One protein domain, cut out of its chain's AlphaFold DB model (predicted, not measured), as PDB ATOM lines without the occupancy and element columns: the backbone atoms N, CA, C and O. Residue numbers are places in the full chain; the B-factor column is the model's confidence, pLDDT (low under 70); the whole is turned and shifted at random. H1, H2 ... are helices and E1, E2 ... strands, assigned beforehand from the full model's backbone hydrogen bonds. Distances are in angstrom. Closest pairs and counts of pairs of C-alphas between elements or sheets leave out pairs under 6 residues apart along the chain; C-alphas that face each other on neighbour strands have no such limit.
ATOM      1  N   GLU A   5      14.490 -17.646 -46.538       90.62
ATOM      2  CA  GLU A   5      14.444 -18.795 -45.635       90.62
ATOM      3  C   GLU A   5      13.259 -18.631 -44.679       90.62
ATOM      4  O   GLU A   5      13.172 -17.619 -43.996       90.62
ATOM      5  N   MET A   6      12.330 -19.592 -44.644       90.50
ATOM      6  CA  MET A   6      11.242 -19.592 -43.659       90.50
ATOM      7  C   MET A   6      11.780 -20.167 -42.350       90.50
ATOM      8  O   MET A   6      12.195 -21.324 -42.314       90.50
ATOM      9  N   THR A   7      11.789 -19.357 -41.297       91.19
ATOM     10  CA  THR A   7      12.345 -19.721 -39.989       91.19
ATOM     11  C   THR A   7      11.280 -20.261 -39.045       91.19
ATOM     12  O   THR A   7      11.593 -21.073 -38.176       91.19
ATOM     13  N   ASN A   8      10.028 -19.829 -39.214       91.69
ATOM     14  CA  ASN A   8       8.911 -20.249 -38.380       91.69
ATOM     15  C   ASN A   8       7.580 -20.184 -39.146       91.69
ATOM     16  O   ASN A   8       7.403 -19.355 -40.042       91.69
ATOM     17  N   MET A   9       6.630 -21.034 -38.761       92.06
ATOM     18  CA  MET A   9       5.257 -21.025 -39.263       92.06
ATOM     19  C   MET A   9       4.304 -21.350 -38.115       92.06
ATOM     20  O   MET A   9       4.428 -22.385 -37.467       92.06
ATOM     21  N   ILE A  10       3.355 -20.452 -37.877       91.38
ATOM     22  CA  ILE A  10       2.351 -20.543 -36.821       91.38
ATOM     23  C   ILE A  10       0.979 -20.565 -37.492       91.38
ATOM     24  O   ILE A  10       0.650 -19.668 -38.271       91.38
ATOM     25  N   ILE A  11       0.188 -21.588 -37.182       89.81
ATOM     26  CA  ILE A  11      -1.215 -21.689 -37.582       89.81
ATOM     27  C   ILE A  11      -2.052 -21.290 -36.370       89.81
ATOM     28  O   ILE A  11      -1.982 -21.944 -35.331       89.81
ATOM     29  N   ASP A  12      -2.802 -20.204 -36.506       85.75
ATOM     30  CA  ASP A  12      -3.746 -19.735 -35.498       85.75
ATOM     31  C   ASP A  12      -5.151 -20.197 -35.892       85.75
ATOM     32  O   ASP A  12      -5.747 -19.680 -36.844       85.75
ATOM     33  N   ASP A  13      -5.635 -21.231 -35.206       76.88
ATOM     34  CA  ASP A  13      -6.986 -21.766 -35.367       76.88
ATOM     35  C   ASP A  13      -7.932 -20.984 -34.449       76.88
ATOM     36  O   ASP A  13      -8.278 -21.405 -33.337       76.88
ATOM     37  N   GLU A  14      -8.298 -19.774 -34.881       71.81
ATOM     38  CA  GLU A  14      -9.326 -19.018 -34.182       71.81
ATOM     39  C   GLU A  14     -10.648 -19.783 -34.293       71.81
ATOM     40  O   GLU A  14     -11.236 -19.915 -35.369       71.81
ATOM     41  N   SER A  15     -11.163 -20.239 -33.145       57.41
ATOM     42  CA  SER A  15     -12.348 -21.109 -33.023       57.41
ATOM     43  C   SER A  15     -13.653 -20.547 -33.628       57.41
ATOM     44  O   SER A  15     -14.696 -21.196 -33.552       57.41
ATOM     45  N   TYR A  16     -13.617 -19.343 -34.206       63.94
ATOM     46  CA  TYR A  16     -14.733 -18.642 -34.841       63.94
ATOM     47  C   TYR A  16     -14.628 -18.544 -36.375       63.94
ATOM     48  O   TYR A  16     -15.471 -17.892 -36.990       63.94
ATOM     49  N   GLY A  17     -13.680 -19.254 -37.000       65.44
ATOM     50  CA  GLY A  17     -13.728 -19.585 -38.431       65.44
ATOM     51  C   GLY A  17     -12.845 -18.751 -39.361       65.44
ATOM     52  O   GLY A  17     -12.905 -18.960 -40.573       65.44
ATOM     53  N   GLU A  18     -12.014 -17.853 -38.832       76.88
ATOM     54  CA  GLU A  18     -10.960 -17.178 -39.600       76.88
ATOM     55  C   GLU A  18      -9.591 -17.671 -39.128       76.88
ATOM     56  O   GLU A  18      -8.933 -17.063 -38.292       76.88
ATOM     57  N   GLU A  19      -9.172 -18.818 -39.658       88.75
ATOM     58  CA  GLU A  19      -7.838 -19.346 -39.388       88.75
ATOM     59  C   GLU A  19      -6.776 -18.497 -40.097       88.75
ATOM     60  O   GLU A  19      -6.905 -18.162 -41.284       88.75
ATOM     61  N   HIS A  20      -5.682 -18.211 -39.397       92.06
ATOM     62  CA  HIS A  20      -4.574 -17.424 -39.920       92.06
ATOM     63  C   HIS A  20      -3.285 -18.238 -39.955       92.06
ATOM     64  O   HIS A  20      -3.014 -19.070 -39.094       92.06
ATOM     65  N   VAL A  21      -2.454 -17.974 -40.959       93.06
ATOM     66  CA  VAL A  21      -1.093 -18.501 -41.041       93.06
ATOM     67  C   VAL A  21      -0.138 -17.333 -40.940       93.06
ATOM     68  O   VAL A  21      -0.087 -16.496 -41.841       93.06
ATOM     69  N   THR A  22       0.634 -17.289 -39.861       94.56
ATOM     70  CA  THR A  22       1.733 -16.338 -39.712       94.56
ATOM     71  C   THR A  22       3.047 -17.052 -39.972       94.56
ATOM     72  O   THR A  22       3.351 -18.063 -39.346       94.56
ATOM     73  N   VAL A  23       3.830 -16.530 -40.906       94.38
ATOM     74  CA  VAL A  23       5.162 -17.032 -41.234       94.38
ATOM     75  C   VAL A  23       6.211 -15.996 -40.884       94.38
ATOM     76  O   VAL A  23       6.050 -14.805 -41.161       94.38
ATOM     77  N   GLU A  24       7.305 -16.476 -40.311       94.81
ATOM     78  CA  GLU A  24       8.526 -15.706 -40.145       94.81
ATOM     79  C   GLU A  24       9.530 -16.174 -41.190       94.81
ATOM     80  O   GLU A  24       9.715 -17.376 -41.415       94.81
ATOM     81  N   LEU A  25      10.157 -15.219 -41.867       93.62
ATOM     82  CA  LEU A  25      11.156 -15.509 -42.882       93.62
ATOM     83  C   LEU A  25      12.280 -14.486 -42.878       93.62
ATOM     84  O   LEU A  25      12.075 -13.319 -42.557       93.62
ATOM     85  N   THR A  26      13.449 -14.920 -43.323       93.25
ATOM     86  CA  THR A  26      14.607 -14.065 -43.555       93.25
ATOM     87  C   THR A  26      14.799 -13.880 -45.053       93.25
ATOM     88  O   THR A  26      14.941 -14.852 -45.794       93.25
ATOM     89  N   PHE A  27      14.822 -12.631 -45.510       90.94
ATOM     90  CA  PHE A  27      15.057 -12.246 -46.902       90.94
ATOM     91  C   PHE A  27      15.992 -11.034 -46.933       90.94
ATOM     92  O   PHE A  27      15.803 -10.091 -46.174       90.94
ATOM     93  N   GLU A  28      17.044 -11.070 -47.755       88.94
ATOM     94  CA  GLU A  28      18.029  -9.974 -47.868       88.94
ATOM     95  C   GLU A  28      18.602  -9.476 -46.520       88.94
ATOM     96  O   GLU A  28      18.843  -8.286 -46.332       88.94
ATOM     97  N   GLN A  29      18.864 -10.402 -45.584       87.56
ATOM     98  CA  GLN A  29      19.349 -10.121 -44.217       87.56
ATOM     99  C   GLN A  29      18.351  -9.352 -43.330       87.56
ATOM    100  O   GLN A  29      18.735  -8.816 -42.292       87.56
ATOM    101  N   GLN A  30      17.077  -9.312 -43.716       91.00
ATOM    102  CA  GLN A  30      15.987  -8.738 -42.933       91.00
ATOM    103  C   GLN A  30      14.981  -9.825 -42.567       91.00
ATOM    104  O   GLN A  30      14.717 -10.733 -43.359       91.00
ATOM    105  N   ASN A  31      14.414  -9.718 -41.369       93.94
ATOM    106  CA  ASN A  31      13.368 -10.626 -40.918       93.94
ATOM    107  C   ASN A  31      12.008 -10.027 -41.255       93.94
ATOM    108  O   ASN A  31      11.768  -8.836 -41.050       93.94
ATOM    109  N   TYR A  32      11.109 -10.865 -41.739       94.75
ATOM    110  CA  TYR A  32       9.752 -10.506 -42.098       94.75
ATOM    111  C   TYR A  32       8.778 -11.382 -41.332       94.75
ATOM    112  O   TYR A  32       9.027 -12.567 -41.124       94.75
ATOM    113  N   ILE A  33       7.652 -10.786 -40.959       95.12
ATOM    114  CA  ILE A  33       6.527 -11.459 -40.322       95.12
ATOM    115  C   ILE A  33       5.318 -11.203 -41.207       95.12
ATOM    116  O   ILE A  33       4.928 -10.050 -41.415       95.12
ATOM    117  N   ILE A  34       4.758 -12.264 -41.774       95.25
ATOM    118  CA  ILE A  34       3.701 -12.157 -42.778       95.25
ATOM    119  C   ILE A  34       2.543 -13.040 -42.367       95.25
ATOM    120  O   ILE A  34       2.726 -14.225 -42.106       95.25
ATOM    121  N   THR A  35       1.351 -12.459 -42.339       94.75
ATOM    122  CA  THR A  35       0.124 -13.144 -41.949       94.75
ATOM    123  C   THR A  35      -0.803 -13.257 -43.145       94.75
ATOM    124  O   THR A  35      -1.068 -12.275 -43.845       94.75
ATOM    125  N   PHE A  36      -1.325 -14.458 -43.345       93.62
ATOM    126  CA  PHE A  36      -2.287 -14.799 -44.379       93.62
ATOM    127  C   PHE A  36      -3.552 -15.382 -43.766       93.62
ATOM    128  O   PHE A  36      -3.489 -16.021 -42.716       93.62
ATOM    129  N   LYS A  37      -4.683 -15.252 -44.457       92.31
ATOM    130  CA  LYS A  37      -5.841 -16.112 -44.198       92.31
ATOM    131  C   LYS A  37      -5.510 -17.525 -44.652       92.31
ATOM    132  O   LYS A  37      -5.062 -17.719 -45.777       92.31
ATOM    133  N   LYS A  38      -5.724 -18.533 -43.812       89.69
ATOM    134  CA  LYS A  38      -5.393 -19.928 -44.144       89.69
ATOM    135  C   LYS A  38      -6.224 -20.463 -45.317       89.69
ATOM    136  O   LYS A  38      -5.720 -21.255 -46.108       89.69
ATOM    137  N   SER A  39      -7.475 -20.019 -45.435       88.81
ATOM    138  CA  SER A  39      -8.455 -20.515 -46.409       88.81
ATOM    139  C   SER A  39      -8.040 -20.302 -47.870       88.81
ATOM    140  O   SER A  39      -8.194 -21.205 -48.690       88.81
ATOM    141  N   ASP A  40      -7.503 -19.129 -48.203       90.25
ATOM    142  CA  ASP A  40      -7.140 -18.745 -49.574       90.25
ATOM    143  C   ASP A  40      -5.722 -18.165 -49.712       90.25
ATOM    144  O   ASP A  40      -5.257 -17.911 -50.830       90.25
ATOM    145  N   LEU A  41      -4.997 -18.021 -48.600       92.50
ATOM    146  CA  LEU A  41      -3.724 -17.309 -48.510       92.50
ATOM    147  C   LEU A  41      -3.809 -15.860 -49.005       92.50
ATOM    148  O   LEU A  41      -2.852 -15.329 -49.584       92.50
ATOM    149  N   GLU A  42      -4.947 -15.204 -48.785       92.12
ATOM    150  CA  GLU A  42      -5.056 -13.755 -48.885       92.12
ATOM    151  C   GLU A  42      -4.113 -13.106 -47.863       92.12
ATOM    152  O   GLU A  42      -4.054 -13.510 -46.701       92.12
ATOM    153  N   LEU A  43      -3.337 -12.114 -48.310       92.88
ATOM    154  CA  LEU A  43      -2.431 -11.373 -47.438       92.88
ATOM    155  C   LEU A  43      -3.254 -10.519 -46.472       92.88
ATOM    156  O   LEU A  43      -3.982  -9.631 -46.907       92.88
ATOM    157  N   VAL A  44      -3.086 -10.752 -45.173       92.94
ATOM    158  CA  VAL A  44      -3.706  -9.940 -44.121       92.94
ATOM    159  C   VAL A  44      -2.782  -8.797 -43.744       92.94
ATOM    160  O   VAL A  44      -3.200  -7.646 -43.746       92.94
ATOM    161  N   ASN A  45      -1.517  -9.108 -43.445       93.31
ATOM    162  CA  ASN A  45      -0.510  -8.123 -43.062       93.31
ATOM    163  C   ASN A  45       0.904  -8.603 -43.400       93.31
ATOM    164  O   ASN A  45       1.185  -9.801 -43.394       93.31
ATOM    165  N   ALA A  46       1.811  -7.654 -43.619       95.31
ATOM    166  CA  ALA A  46       3.237  -7.912 -43.754       95.31
ATOM    167  C   ALA A  46       4.038  -6.864 -42.980       95.31
ATOM    168  O   ALA A  46       3.800  -5.657 -43.091       95.31
ATOM    169  N   TRP A  47       5.017  -7.342 -42.224       96.44
ATOM    170  CA  TRP A  47       5.884  -6.530 -41.387       96.44
ATOM    171  C   TRP A  47       7.340  -6.889 -41.643       96.44
ATOM    172  O   TRP A  47       7.666  -8.056 -41.849       96.44
ATOM    173  N   VAL A  48       8.216  -5.890 -41.598       95.19
ATOM    174  CA  VAL A  48       9.668  -6.081 -41.543       95.19
ATOM    175  C   VAL A  48      10.163  -5.715 -40.152       95.19
ATOM    176  O   VAL A  48       9.737  -4.706 -39.584       95.19
ATOM    177  N   VAL A  49      11.051  -6.535 -39.603       93.19
ATOM    178  CA  VAL A  49      11.745  -6.259 -38.349       93.19
ATOM    179  C   VAL A  49      12.923  -5.338 -38.651       93.19
ATOM    180  O   VAL A  49      13.809  -5.671 -39.438       93.19
ATOM    181  N   VAL A  50      12.919  -4.163 -38.033       90.94
ATOM    182  CA  VAL A  50      14.002  -3.174 -38.093       90.94
ATOM    183  C   VAL A  50      14.744  -3.132 -36.757       90.94
ATOM    184  O   VAL A  50      14.372  -3.841 -35.829       90.94
ATOM    185  N   GLU A  51      15.790  -2.304 -36.657       84.50
ATOM    186  CA  GLU A  51      16.697  -2.230 -35.499       84.50
ATOM    187  C   GLU A  51      16.022  -2.483 -34.132       84.50
ATOM    188  O   GLU A  51      15.154  -1.722 -33.684       84.50
ATOM    189  N   GLY A  52      16.469  -3.553 -33.463       82.06
ATOM    190  CA  GLY A  52      15.855  -4.093 -32.250       82.06
ATOM    191  C   GLY A  52      14.701  -5.051 -32.567       82.06
ATOM    192  O   GLY A  52      14.833  -5.898 -33.443       82.06
ATOM    193  N   ASP A  53      13.583  -4.890 -31.851       82.94
ATOM    194  CA  ASP A  53      12.340  -5.675 -32.003       82.94
ATOM    195  C   ASP A  53      11.192  -4.834 -32.594       82.94
ATOM    196  O   ASP A  53      10.008  -5.096 -32.375       82.94
ATOM    197  N   LYS A  54      11.525  -3.739 -33.288       91.31
ATOM    198  CA  LYS A  54      10.519  -2.859 -33.888       91.31
ATOM    199  C   LYS A  54      10.086  -3.418 -35.233       91.31
ATOM    200  O   LYS A  54      10.922  -3.791 -36.046       91.31
ATOM    201  N   THR A  55       8.788  -3.389 -35.498       93.75
ATOM    202  CA  THR A  55       8.228  -3.777 -36.791       93.75
ATOM    203  C   THR A  55       7.675  -2.570 -37.532       93.75
ATOM    204  O   THR A  55       7.091  -1.662 -36.938       93.75
ATOM    205  N   LEU A  56       7.874  -2.552 -38.848       95.00
ATOM    206  CA  LEU A  56       7.280  -1.567 -39.747       95.00
ATOM    207  C   LEU A  56       6.438  -2.273 -40.809       95.00
ATOM    208  O   LEU A  56       6.828  -3.356 -41.258       95.00
ATOM    209  N   PRO A  57       5.294  -1.689 -41.209       95.44
ATOM    210  CA  PRO A  57       4.476  -2.271 -42.257       95.44
ATOM    211  C   PRO A  57       5.272  -2.251 -43.559       95.44
ATOM    212  O   PRO A  57       5.953  -1.272 -43.874       95.44
ATOM    213  N   THR A  58       5.207  -3.347 -44.300       94.12
ATOM    214  CA  THR A  58       5.983  -3.524 -45.525       94.12
ATOM    215  C   THR A  58       5.190  -4.308 -46.561       94.12
ATOM    216  O   THR A  58       4.081  -4.773 -46.312       94.12
ATOM    217  N   SER A  59       5.783  -4.474 -47.732       89.44
ATOM    218  CA  SER A  59       5.300  -5.348 -48.791       89.44
ATOM    219  C   SER A  59       6.494  -6.033 -49.439       89.44
ATOM    220  O   SER A  59       7.522  -5.393 -49.662       89.44
ATOM    221  N   LEU A  60       6.348  -7.310 -49.774       87.69
ATOM    222  CA  LEU A  60       7.307  -8.025 -50.612       87.69
ATOM    223  C   LEU A  60       6.852  -7.986 -52.071       87.69
ATOM    224  O   LEU A  60       5.677  -7.746 -52.352       87.69
ATOM    225  N   SER A  61       7.781  -8.226 -52.997       90.25
ATOM    226  CA  SER A  61       7.439  -8.369 -54.412       90.25
ATOM    227  C   SER A  61       6.502  -9.556 -54.642       90.25
ATOM    228  O   SER A  61       6.530 -10.544 -53.902       90.25
ATOM    229  N   GLU A  62       5.692  -9.469 -55.699       89.75
ATOM    230  CA  GLU A  62       4.737 -10.520 -56.070       89.75
ATOM    231  C   GLU A  62       5.428 -11.877 -56.266       89.75
ATOM    232  O   GLU A  62       4.936 -12.878 -55.757       89.75
ATOM    233  N   ASP A  63       6.623 -11.915 -56.868       90.38
ATOM    234  CA  ASP A  63       7.387 -13.156 -57.056       90.38
ATOM    235  C   ASP A  63       7.713 -13.876 -55.735       90.38
ATOM    236  O   ASP A  63       7.593 -15.101 -55.623       90.38
ATOM    237  N   ILE A  64       8.133 -13.119 -54.714       90.31
ATOM    238  CA  ILE A  64       8.443 -13.680 -53.393       90.31
ATOM    239  C   ILE A  64       7.153 -14.113 -52.704       90.31
ATOM    240  O   ILE A  64       7.107 -15.191 -52.111       90.31
ATOM    241  N   MET A  65       6.101 -13.304 -52.824       91.12
ATOM    242  CA  MET A  65       4.792 -13.589 -52.253       91.12
ATOM    243  C   MET A  65       4.190 -14.882 -52.822       91.12
ATOM    244  O   MET A  65       3.722 -15.734 -52.066       91.12
ATOM    245  N   ASP A  66       4.256 -15.079 -54.135       92.00
ATOM    246  CA  ASP A  66       3.749 -16.277 -54.805       92.00
ATOM    247  C   ASP A  66       4.565 -17.521 -54.449       92.00
ATOM    248  O   ASP A  66       3.997 -18.579 -54.147       92.00
ATOM    249  N   SER A  67       5.896 -17.398 -54.395       91.88
ATOM    250  CA  SER A  67       6.763 -18.479 -53.916       91.88
ATOM    251  C   SER A  67       6.442 -18.859 -52.465       91.88
ATOM    252  O   SER A  67       6.361 -20.047 -52.138       91.88
ATOM    253  N   LEU A  68       6.225 -17.866 -51.597       91.62
ATOM    254  CA  LEU A  68       5.896 -18.062 -50.188       91.62
ATOM    255  C   LEU A  68       4.560 -18.780 -50.018       91.62
ATOM    256  O   LEU A  68       4.507 -19.793 -49.322       91.62
ATOM    257  N   LYS A  69       3.515 -18.331 -50.718       92.38
ATOM    258  CA  LYS A  69       2.208 -19.002 -50.734       92.38
ATOM    259  C   LYS A  69       2.327 -20.446 -51.209       92.38
ATOM    260  O   LYS A  69       1.729 -21.338 -50.615       92.38
ATOM    261  N   GLY A  70       3.122 -20.703 -52.249       91.88
ATOM    262  CA  GLY A  70       3.401 -22.060 -52.717       91.88
ATOM    263  C   GLY A  70       4.084 -22.934 -51.660       91.88
ATOM    264  O   GLY A  70       3.769 -24.117 -51.550       91.88
ATOM    265  N   ASN A  71       4.991 -22.361 -50.868       90.50
ATOM    266  CA  ASN A  71       5.667 -23.056 -49.773       90.50
ATOM    267  C   ASN A  71       4.704 -23.346 -48.608       90.50
ATOM    268  O   ASN A  71       4.608 -24.490 -48.172       90.50
ATOM    269  N   ILE A  72       3.911 -22.358 -48.183       91.06
ATOM    270  CA  ILE A  72       2.876 -22.521 -47.149       91.06
ATOM    271  C   ILE A  72       1.887 -23.622 -47.545       91.06
ATOM    272  O   ILE A  72       1.642 -24.528 -46.759       91.06
ATOM    273  N   LYS A  73       1.373 -23.605 -48.786       90.56
ATOM    274  CA  LYS A  73       0.443 -24.639 -49.277       90.56
ATOM    275  C   LYS A  73       1.019 -26.047 -49.196       90.56
ATOM    276  O   LYS A  73       0.272 -26.967 -48.905       90.56
ATOM    277  N   LYS A  74       2.316 -26.222 -49.470       88.44
ATOM    278  CA  LYS A  74       2.966 -27.533 -49.337       88.44
ATOM    279  C   LYS A  74       2.969 -27.986 -47.880       88.44
ATOM    280  O   LYS A  74       2.479 -29.067 -47.604       88.44
ATOM    281  N   ASN A  75       3.402 -27.122 -46.960       85.25
ATOM    282  CA  ASN A  75       3.408 -27.451 -45.532       85.25
ATOM    283  C   ASN A  75       1.999 -27.722 -44.971       85.25
ATOM    284  O   ASN A  75       1.864 -28.561 -44.098       85.25
ATOM    285  N   LEU A  76       0.955 -27.058 -45.485       82.31
ATOM    286  CA  LEU A  76      -0.436 -27.300 -45.073       82.31
ATOM    287  C   LEU A  76      -1.048 -28.599 -45.625       82.31
ATOM    288  O   LEU A  76      -2.074 -29.033 -45.119       82.31
ATOM    289  N   VAL A  77      -0.503 -29.166 -46.705       73.19
ATOM    290  CA  VAL A  77      -1.008 -30.416 -47.312       73.19
ATOM    291  C   VAL A  77      -0.342 -31.649 -46.694       73.19
ATOM    292  O   VAL A  77      -0.896 -32.743 -46.780       73.19
ATOM    293  N   ASP A  78       0.836 -31.475 -46.098       57.00
ATOM    294  CA  ASP A  78       1.600 -32.529 -45.426       57.00
ATOM    295  C   ASP A  78       1.242 -32.698 -43.922       57.00
ATOM    296  O   ASP A  78       1.777 -33.614 -43.294       57.00
ATOM    297  N   ASP A  79       0.345 -31.869 -43.363       48.31
ATOM    298  CA  ASP A  79      -0.208 -31.949 -41.985       48.31
ATOM    299  C   ASP A  79      -1.580 -32.659 -41.958       48.31
ATOM    300  O   ASP A  79      -1.788 -33.529 -41.077       48.31
TER     301      ASP A  79
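What this domain is: This is residues 5 to 79 of the 79 residues of an uncharacterized protein of Bacillus sp. 17376 (UniProt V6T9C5). A strongly twisted five-stranded sheet has one helix, H1, slanting over one face; the other face is bare. The sheet is a meander, each strand the antiparallel neighbour of the one before, and with H1 makes two layers. The printed part has 75 residues, with E1 to E5, ordered so across the sheet, then H1; the class is mixed. It is compact, with a radius of gyration of the C-alphas of 12.3 A and spans of 34 by 25 by 19 A.

How they stand to each other: Edge strand E1, residues 5 to 12, and E2, residues 20 to 27, form a hairpin at 167 degrees; N 10 and O 22, 2.8 A apart, are within hydrogen-bond range. So are N 23 and O 34, 2.8 A, in the hairpin of E2 and E3, residues 30 to 37. E3 and E4, residues 43 to 50, have N 33 and O 47 at 2.9 A. E4 and edge strand E5, residues 54 to 57, have N 48 and O 56 at 2.9 A. H1, residues 62 to 77, has a height over the sheet of 9.0 A, slantwise at 55 degrees to E1 on the local plane. Every O i to N i+4 pair in H1 is within hydrogen-bond range.

Where its parts are: E1 spans 20.8 A from C-alpha 5 at (14.444, -18.795, -45.635), E2 21.5 A, E3 23.1 A, E4 20.6 A, E5 10.3 A, and H1 22.5 A to C-alpha 77 at (-1.008, -30.416, -47.312).

The domain as a whole: The farthest C-alphas, of Tyr 16 and Gln 29, are 36.4 A apart. The printed part has no cut and no long link; pLDDT is under 70 at residues 15 to 17 and 78 to 79.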